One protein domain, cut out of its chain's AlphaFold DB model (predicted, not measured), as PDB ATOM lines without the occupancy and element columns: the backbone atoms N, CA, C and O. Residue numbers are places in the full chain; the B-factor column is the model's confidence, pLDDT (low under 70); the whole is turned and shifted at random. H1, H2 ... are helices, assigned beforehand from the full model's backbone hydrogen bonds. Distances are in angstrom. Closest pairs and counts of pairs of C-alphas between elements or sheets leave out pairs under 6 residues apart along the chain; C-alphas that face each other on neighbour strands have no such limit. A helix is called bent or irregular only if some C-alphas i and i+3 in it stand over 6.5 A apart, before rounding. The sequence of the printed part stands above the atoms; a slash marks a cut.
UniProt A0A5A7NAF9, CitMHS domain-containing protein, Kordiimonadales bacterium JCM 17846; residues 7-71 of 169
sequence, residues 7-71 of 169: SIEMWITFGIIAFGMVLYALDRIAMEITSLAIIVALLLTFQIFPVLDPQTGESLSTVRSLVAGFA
ATOM      1  N   SER A   7     125.168  83.210 153.981       71.44
ATOM      2  CA  SER A   7     124.869  82.511 155.231       71.44
ATOM      3  C   SER A   7     123.374  82.374 155.559       71.44
ATOM      4  O   SER A   7     122.974  81.315 156.039       71.44
ATOM      5  N   ILE A   8     122.530  83.392 155.336       78.56
ATOM      6  CA  ILE A   8     121.113  83.325 155.756       78.56
ATOM      7  C   ILE A   8     120.285  82.429 154.827       78.56
ATOM      8  O   ILE A   8     119.434  81.677 155.295       78.56
ATOM      9  N   GLU A   9     120.591  82.438 153.530       77.06
ATOM     10  CA  GLU A   9     119.962  81.576 152.522       77.06
ATOM     11  C   GLU A   9     120.240  80.097 152.811       77.06
ATOM     12  O   GLU A   9     119.337  79.257 152.736       77.06
ATOM     13  N   MET A  10     121.474  79.785 153.229       81.25
ATOM     14  CA  MET A  10     121.851  78.444 153.675       81.25
ATOM     15  C   MET A  10     121.015  78.008 154.882       81.25
ATOM     16  O   MET A  10     120.419  76.934 154.842       81.25
ATOM     17  N   TRP A  11     120.919  78.834 155.932       86.88
ATOM     18  CA  TRP A  11     120.138  78.496 157.132       86.88
ATOM     19  C   TRP A  11     118.648  78.298 156.837       86.88
ATOM     20  O   TRP A  11     118.049  77.361 157.367       86.88
ATOM     21  N   ILE A  12     118.058  79.125 155.969       86.81
ATOM     22  CA  ILE A  12     116.659  78.960 155.548       86.81
ATOM     23  C   ILE A  12     116.485  77.640 154.788       86.81
ATOM     24  O   ILE A  12     115.579  76.869 155.100       86.81
ATOM     25  N   THR A  13     117.381  77.337 153.845       86.00
ATOM     26  CA  THR A  13     117.333  76.088 153.070       86.00
ATOM     27  C   THR A  13     117.469  74.864 153.978       86.00
ATOM     28  O   THR A  13     116.680  73.926 153.869       86.00
ATOM     29  N   PHE A  14     118.402  74.885 154.934       88.81
ATOM     30  CA  PHE A  14     118.532  73.828 155.941       88.81
ATOM     31  C   PHE A  14     117.273  73.683 156.795       88.81
ATOM     32  O   PHE A  14     116.844  72.559 157.054       88.81
ATOM     33  N   GLY A  15     116.651  74.797 157.192       92.31
ATOM     34  CA  GLY A  15     115.377  74.790 157.909       92.31
ATOM     35  C   GLY A  15     114.260  74.120 157.106       92.31
ATOM     36  O   GLY A  15     113.543  73.278 157.642       92.31
ATOM     37  N   ILE A  16     114.156  74.429 155.810       90.25
ATOM     38  CA  ILE A  16     113.170  73.818 154.905       90.25
ATOM     39  C   ILE A  16     113.435  72.317 154.737       90.25
ATOM     40  O   ILE A  16     112.496  71.524 154.812       90.25
ATOM     41  N   ILE A  17     114.694  71.903 154.562       90.56
ATOM     42  CA  ILE A  17     115.066  70.484 154.448       90.56
ATOM     43  C   ILE A  17     114.739  69.732 155.743       90.56
ATOM     44  O   ILE A  17     114.126  68.667 155.690       90.56
ATOM     45  N   ALA A  18     115.101  70.282 156.906       93.12
ATOM     46  CA  ALA A  18     114.815  69.668 158.201       93.12
ATOM     47  C   ALA A  18     113.303  69.549 158.443       93.12
ATOM     48  O   ALA A  18     112.819  68.499 158.864       93.12
ATOM     49  N   PHE A  19     112.544  70.596 158.115       92.12
ATOM     50  CA  PHE A  19     111.088  70.573 158.186       92.12
ATOM     51  C   PHE A  19     110.487  69.515 157.252       92.12
ATOM     52  O   PHE A  19     109.631  68.737 157.669       92.12
ATOM     53  N   GLY A  20     110.981  69.429 156.015       91.31
ATOM     54  CA  GLY A  20     110.582  68.398 155.064       91.31
ATOM     55  C   GLY A  20     110.877  66.986 155.567       91.31
ATOM     56  O   GLY A  20     110.022  66.110 155.477       91.31
ATOM     57  N   MET A  21     112.048  66.773 156.173       91.12
ATOM     58  CA  MET A  21     112.421  65.493 156.779       91.12
ATOM     59  C   MET A  21     111.470  65.103 157.918       91.12
ATOM     60  O   MET A  21     111.054  63.948 157.988       91.12
ATOM     61  N   VAL A  22     111.076  66.053 158.770       92.44
ATOM     62  CA  VAL A  22     110.081  65.810 159.827       92.44
ATOM     63  C   VAL A  22     108.720  65.459 159.227       92.44
ATOM     64  O   VAL A  22     108.099  64.496 159.669       92.44
ATOM     65  N   LEU A  23     108.259  66.186 158.204       91.75
ATOM     66  CA  LEU A  23     106.989  65.874 157.542       91.75
ATOM     67  C   LEU A  23     106.988  64.483 156.901       91.75
ATOM     68  O   LEU A  23     106.002  63.762 157.050       91.75
ATOM     69  N   TYR A  24     108.085  64.086 156.251       91.06
ATOM     70  CA  TYR A  24     108.229  62.732 155.711       91.06
ATOM     71  C   TYR A  24     108.264  61.667 156.805       91.06
ATOM     72  O   TYR A  24     107.627  60.630 156.662       91.06
ATOM     73  N   ALA A  25     108.960  61.918 157.914       91.44
ATOM     74  CA  ALA A  25     109.031  60.970 159.024       91.44
ATOM     75  C   ALA A  25     107.682  60.786 159.740       91.44
ATOM     76  O   ALA A  25     107.416  59.718 160.286       91.44
ATOM     77  N   LEU A  26     106.841  61.823 159.757       91.44
ATOM     78  CA  LEU A  26     105.529  61.780 160.403       91.44
ATOM     79  C   LEU A  26     104.456  61.072 159.566       91.44
ATOM     80  O   LEU A  26     103.398  60.787 160.122       91.44
ATOM     81  N   ASP A  27     104.697  60.847 158.267       85.56
ATOM     82  CA  ASP A  27     103.815  60.169 157.294       85.56
ATOM     83  C   ASP A  27     102.322  60.563 157.392       85.56
ATOM     84  O   ASP A  27     101.402  59.801 157.102       85.56
ATOM     85  N   ARG A  28     102.056  61.785 157.876       87.38
ATOM     86  CA  ARG A  28     100.704  62.273 158.186       87.38
ATOM     87  C   ARG A  28     100.027  62.882 156.960       87.38
ATOM     88  O   ARG A  28      98.805  63.001 156.917       87.38
ATOM     89  N   ILE A  29     100.832  63.323 156.000       89.25
ATOM     90  CA  ILE A  29     100.422  63.976 154.761       89.25
ATOM     91  C   ILE A  29     101.009  63.151 153.617       89.25
ATOM     92  O   ILE A  29     102.156  62.721 153.711       89.25
ATOM     93  N   ALA A  30     100.237  62.963 152.542       90.12
ATOM     94  CA  ALA A  30     100.688  62.257 151.346       90.12
ATOM     95  C   ALA A  30     102.054  62.790 150.876       90.12
ATOM     96  O   ALA A  30     102.260  64.008 150.796       90.12
ATOM     97  N   MET A  31     102.994  61.886 150.589       86.62
ATOM     98  CA  MET A  31     104.379  62.241 150.261       86.62
ATOM     99  C   MET A  31     104.466  63.158 149.034       86.62
ATOM    100  O   MET A  31     105.333  64.031 148.961       86.62
ATOM    101  N   GLU A  32     103.528  63.025 148.101       89.38
ATOM    102  CA  GLU A  32     103.393  63.878 146.923       89.38
ATOM    103  C   GLU A  32     103.078  65.324 147.319       89.38
ATOM    104  O   GLU A  32     103.687  66.260 146.809       89.38
ATOM    105  N   ILE A  33     102.178  65.525 148.284       90.50
ATOM    106  CA  ILE A  33     101.817  66.862 148.771       90.50
ATOM    107  C   ILE A  33     102.989  67.469 149.543       90.50
ATOM    108  O   ILE A  33     103.315  68.637 149.339       90.50
ATOM    109  N   THR A  34     103.653  66.680 150.389       91.19
ATOM    110  CA  THR A  34     104.832  67.122 151.145       91.19
ATOM    111  C   THR A  34     105.971  67.537 150.210       91.19
ATOM    112  O   THR A  34     106.534  68.619 150.377       91.19
ATOM    113  N   SER A  35     106.272  66.737 149.183       89.62
ATOM    114  CA  SER A  35     107.307  67.059 148.189       89.62
ATOM    115  C   SER A  35     106.987  68.334 147.407       89.62
ATOM    116  O   SER A  35     107.837  69.221 147.310       89.62
ATOM    117  N   LEU A  36     105.749  68.480 146.922       89.50
ATOM    118  CA  LEU A  36     105.300  69.686 146.228       89.50
ATOM    119  C   LEU A  36     105.359  70.918 147.135       89.50
ATOM    120  O   LEU A  36     105.830  71.967 146.700       89.50
ATOM    121  N   ALA A  37     104.942  70.795 148.397       90.00
ATOM    122  CA  ALA A  37     105.004  71.888 149.361       90.00
ATOM    123  C   ALA A  37     106.447  72.350 149.613       90.00
ATOM    124  O   ALA A  37     106.701  73.553 149.641       90.00
ATOM    125  N   ILE A  38     107.400  71.418 149.735       89.44
ATOM    126  CA  ILE A  38     108.828  71.735 149.890       89.44
ATOM    127  C   ILE A  38     109.362  72.444 148.639       89.44
ATOM    128  O   ILE A  38     110.033  73.468 148.762       89.44
ATOM    129  N   ILE A  39     109.040  71.948 147.439       87.94
ATOM    130  CA  ILE A  39     109.461  72.576 146.176       87.94
ATOM    131  C   ILE A  39     108.904  73.999 146.071       87.94
ATOM    132  O   ILE A  39     109.649  74.925 145.755       87.94
ATOM    133  N   VAL A  40     107.620  74.203 146.384       87.88
ATOM    134  CA  VAL A  40     106.990  75.532 146.394       87.88
ATOM    135  C   VAL A  40     107.642  76.445 147.437       87.88
ATOM    136  O   VAL A  40     107.930  77.599 147.131       87.88
ATOM    137  N   ALA A  41     107.935  75.945 148.639       88.19
ATOM    138  CA  ALA A  41     108.605  76.719 149.686       88.19
ATOM    139  C   ALA A  41     110.021  77.160 149.273       88.19
ATOM    140  O   ALA A  41     110.404  78.312 149.506       88.19
ATOM    141  N   LEU A  42     110.782  76.275 148.623       85.50
ATOM    142  CA  LEU A  42     112.097  76.596 148.063       85.50
ATOM    143  C   LEU A  42     111.983  77.623 146.931       85.50
ATOM    144  O   LEU A  42     112.715  78.610 146.934       85.50
ATOM    145  N   LEU A  43     111.032  77.443 146.008       83.56
ATOM    146  CA  LEU A  43     110.782  78.390 144.917       83.56
ATOM    147  C   LEU A  43     110.442  79.790 145.437       83.56
ATOM    148  O   LEU A  43     111.014  80.767 144.962       83.56
ATOM    149  N   LEU A  44     109.559  79.893 146.434       84.06
ATOM    150  CA  LEU A  44     109.198  81.174 147.044       84.06
ATOM    151  C   LEU A  44     110.391  81.817 147.758       84.06
ATOM    152  O   LEU A  44     110.603  83.020 147.634       84.06
ATOM    153  N   THR A  45     111.197  81.021 148.464       81.25
ATOM    154  CA  THR A  45     112.389  81.513 149.170       81.25
ATOM    155  C   THR A  45     113.401  82.104 148.191       81.25
ATOM    156  O   THR A  45     113.859  83.228 148.388       81.25
ATOM    157  N   PHE A  46     113.691  81.393 147.102       77.88
ATOM    158  CA  PHE A  46     114.634  81.847 146.082       77.88
ATOM    159  C   PHE A  46     114.086  82.951 145.169       77.88
ATOM    160  O   PHE A  46     114.861  83.707 144.589       77.88
ATOM    161  N   GLN A  47     112.764  83.088 145.052       76.56
ATOM    162  CA  GLN A  47     112.156  84.240 144.385       76.56
ATOM    163  C   GLN A  47     112.330  85.525 145.209       76.56
ATOM    164  O   GLN A  47     112.509  86.602 144.641       76.56
ATOM    165  N   ILE A  48     112.271  85.422 146.541       75.19
ATOM    166  CA  ILE A  48     112.438  86.561 147.455       75.19
ATOM    167  C   ILE A  48     113.928  86.906 147.633       75.19
ATOM    168  O   ILE A  48     114.279  88.087 147.672       75.19
ATOM    169  N   PHE A  49     114.795  85.890 147.697       72.88
ATOM    170  CA  PHE A  49     116.250  86.010 147.828       72.88
ATOM    171  C   PHE A  49     116.948  85.269 146.673       72.88
ATOM    172  O   PHE A  49     117.255  84.080 146.800       72.88
ATOM    173  N   PRO A  50     117.151  85.928 145.517       70.50
ATOM    174  CA  PRO A  50     117.781  85.292 144.371       70.50
ATOM    175  C   PRO A  50     119.279  85.111 144.612       70.50
ATOM    176  O   PRO A  50     120.021  86.087 144.739       70.50
ATOM    177  N   VAL A  51     119.729  83.856 144.594       67.06
ATOM    178  CA  VAL A  51     121.156  83.524 144.641       67.06
ATOM    179  C   VAL A  51     121.707  83.645 143.229       67.06
ATOM    180  O   VAL A  51     121.264  82.943 142.314       67.06
ATOM    181  N   LEU A  52     122.639  84.572 143.036       67.00
ATOM    182  CA  LEU A  52     123.321  84.761 141.761       67.00
ATOM    183  C   LEU A  52     124.538  83.841 141.693       67.00
ATOM    184  O   LEU A  52     125.309  83.746 142.648       67.00
ATOM    185  N   ASP A  53     124.705  83.173 140.556       62.81
ATOM    186  CA  ASP A  53     125.919  82.433 140.244       62.81
ATOM    187  C   ASP A  53     127.108  83.401 140.150       62.81
ATOM    188  O   ASP A  53     127.076  84.321 139.322       62.81
ATOM    189  N   PRO A  54     128.183  83.196 140.929       58.53
ATOM    190  CA  PRO A  54     129.396  83.996 140.812       58.53
ATOM    191  C   PRO A  54     130.056  83.936 139.425       58.53
ATOM    192  O   PRO A  54     130.828  84.835 139.099       58.53
ATOM    193  N   GLN A  55     129.803  82.891 138.622       58.12
ATOM    194  CA  GLN A  55     130.498  82.664 137.345       58.12
ATOM    195  C   GLN A  55     129.704  83.100 136.109       58.12
ATOM    196  O   GLN A  55     130.305  83.495 135.111       58.12
ATOM    197  N   THR A  56     128.372  83.039 136.158       61.41
ATOM    198  CA  THR A  56     127.508  83.332 135.001       61.41
ATOM    199  C   THR A  56     126.661  84.592 135.174       61.41
ATOM    200  O   THR A  56     126.136  85.100 134.187       61.41
ATOM    201  N   GLY A  57     126.541  85.136 136.395       58.91
ATOM    202  CA  GLY A  57     125.687  86.297 136.688       58.91
ATOM    203  C   GLY A  57     124.183  86.008 136.588       58.91
ATOM    204  O   GLY A  57     123.366  86.893 136.841       58.91
ATOM    205  N   GLU A  58     123.817  84.773 136.249       60.91
ATOM    206  CA  GLU A  58     122.451  84.270 136.201       60.91
ATOM    207  C   GLU A  58     122.004  83.827 137.600       60.91
ATOM    208  O   GLU A  58     122.807  83.413 138.439       60.91
ATOM    209  N   SER A  59     120.702  83.890 137.873       58.84
ATOM    210  CA  SER A  59     120.165  83.357 139.125       58.84
ATOM    211  C   SER A  59     120.257  81.826 139.108       58.84
ATOM    212  O   SER A  59     119.489  81.153 138.412       58.84
ATOM    213  N   LEU A  60     121.184  81.264 139.895       56.72
ATOM    214  CA  LEU A  60     121.400  79.815 140.036       56.72
ATOM    215  C   LEU A  60     120.120  79.104 140.512       56.72
ATOM    216  O   LEU A  60     119.867  77.940 140.196       56.72
ATOM    217  N   SER A  61     119.284  79.850 141.233       60.75
ATOM    218  CA  SER A  61     118.017  79.441 141.823       60.75
ATOM    219  C   SER A  61     116.796  79.676 140.921       60.75
ATOM    220  O   SER A  61     115.683  79.895 141.401       60.75
ATOM    221  N   THR A  62     116.982  79.641 139.602       62.81
ATOM    222  CA  THR A  62     115.872  79.719 138.644       62.81
ATOM    223  C   THR A  62     115.013  78.450 138.718       62.81
ATOM    224  O   THR A  62     115.531  77.348 138.897       62.81
ATOM    225  N   VAL A  63     113.694  78.581 138.509       67.31
ATOM    226  CA  VAL A  63     112.711  77.472 138.435       67.31
ATOM    227  C   VAL A  63     113.237  76.278 137.625       67.31
ATOM    228  O   VAL A  63     113.031  75.128 137.996       67.31
ATOM    229  N   ARG A  64     113.977  76.552 136.545       69.62
ATOM    230  CA  ARG A  64     114.620  75.551 135.687       69.62
ATOM    231  C   ARG A  64     115.562  74.618 136.453       69.62
ATOM    232  O   ARG A  64     115.498  73.419 136.217       69.62
ATOM    233  N   SER A  65     116.398  75.133 137.353       74.19
ATOM    234  CA  SER A  65     117.362  74.334 138.125       74.19
ATOM    235  C   SER A  65     116.664  73.423 139.136       74.19
ATOM    236  O   SER A  65     117.044  72.267 139.290       74.19
ATOM    237  N   LEU A  66     115.600  73.912 139.783       73.19
ATOM    238  CA  LEU A  66     114.809  73.116 140.730       73.19
ATOM    239  C   LEU A  66     113.960  72.051 140.024       73.19
ATOM    240  O   LEU A  66     113.817  70.939 140.525       73.19
ATOM    241  N   VAL A  67     113.432  72.364 138.839       74.62
ATOM    242  CA  VAL A  67     112.643  71.418 138.036       74.62
ATOM    243  C   VAL A  67     113.534  70.456 137.236       74.62
ATOM    244  O   VAL A  67     113.069  69.397 136.825       74.62
ATOM    245  N   ALA A  68     114.830  70.742 137.070       77.94
ATOM    246  CA  ALA A  68     115.763  69.853 136.375       77.94
ATOM    247  C   ALA A  68     115.854  68.456 137.016       77.94
ATOM    248  O   ALA A  68     116.067  67.481 136.301       77.94
ATOM    249  N   GLY A  69     115.602  68.330 138.326       75.50
ATOM    250  CA  GLY A  69     115.521  67.032 139.005       75.50
ATOM    251  C   GLY A  69     114.388  66.124 138.503       75.50
ATOM    252  O   GLY A  69     114.496  64.906 138.601       75.50
ATOM    253  N   PHE A  70     113.327  66.673 137.895       79.56
ATOM    254  CA  PHE A  70     112.277  65.870 137.250       79.56
ATOM    255  C   PHE A  70     112.728  65.250 135.922       79.56
ATOM    256  O   PHE A  70     112.106  64.306 135.442       79.56
ATOM    257  N   ALA A  71     113.797  65.770 135.316       80.44
ATOM    258  CA  ALA A  71     114.403  65.196 134.118       80.44
ATOM    259  C   ALA A  71     115.527  64.198 134.456       80.44
ATOM    260  O   ALA A  71     116.287  63.811 133.567       80.44
TER     261      ALA A  71
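This is residues 7 to 71 of the 169 residues of the protein "CitMHS domain-containing protein" of Kordiimonadales bacterium JCM 17846 (UniProt A0A5A7NAF9). A long helical hairpin, H1 and H2 side by side and running opposite ways, makes the body, and a long loop beyond its open end folds back to a short third helix, H3, on the H2 side and apart from H1. The printed part has 65 residues with three named helices, in the order H1, H2, H3, and no named strand; the class is all helix. It is only just loose, close to compact, with a radius of gyration of the C-alphas of 13.1 A, and spans 41 by 28 by 16 A.

H1, residues 7 to 26, is the longest helix. It touches H2, residues 31 to 48, and the closest C-alphas, those of Gly 20 and Ile 38, are 6.4 A apart. The two form a helical hairpin, opposite ways at a shallow tilt of 12 degrees. H3, residues 63 to 71, only just touches H2, with 3 pairs of C-alphas within 8 A, and H2 touches H3 with residues 39 to 43 alone. The closest C-alphas of H2 and H3 are those of Leu 43 and Val 63, 6.8 A apart. H2 and H3 are also a helical hairpin, opposite ways at a shallow tilt of 28 degrees. H1 and H3 are apart. In H1 and H2 every O i to N i+4 pair is within hydrogen-bond range; in H3 2 of 5 are, beside 4 of 6 O i to N i+3 pairs.

H1 runs 28.8 A from C-alpha 7 at (124.869, 82.511, 155.231) to C-alpha 26. H2 is 25.8 A long from C-alpha 31 at (104.379, 62.241, 150.261) to C-alpha 48. H3 is 13.1 A long and ends at C-alpha 71, (114.403, 65.196, 134.118). It is neither bent nor irregular, but only just: C-alphas 66 and 69 are 6.4 A apart.

The two C-alphas farthest apart are those of Arg 28 and Gln 55, 41.7 A. The printed part has no cut. The link from H1 to H2 is tight, and residues 25 to 30 stand free; the link from H2 to H3, residues 49 to 62, is long. The mean pLDDT of the printed part is 80.0, and residues 51 to 64 are under 70.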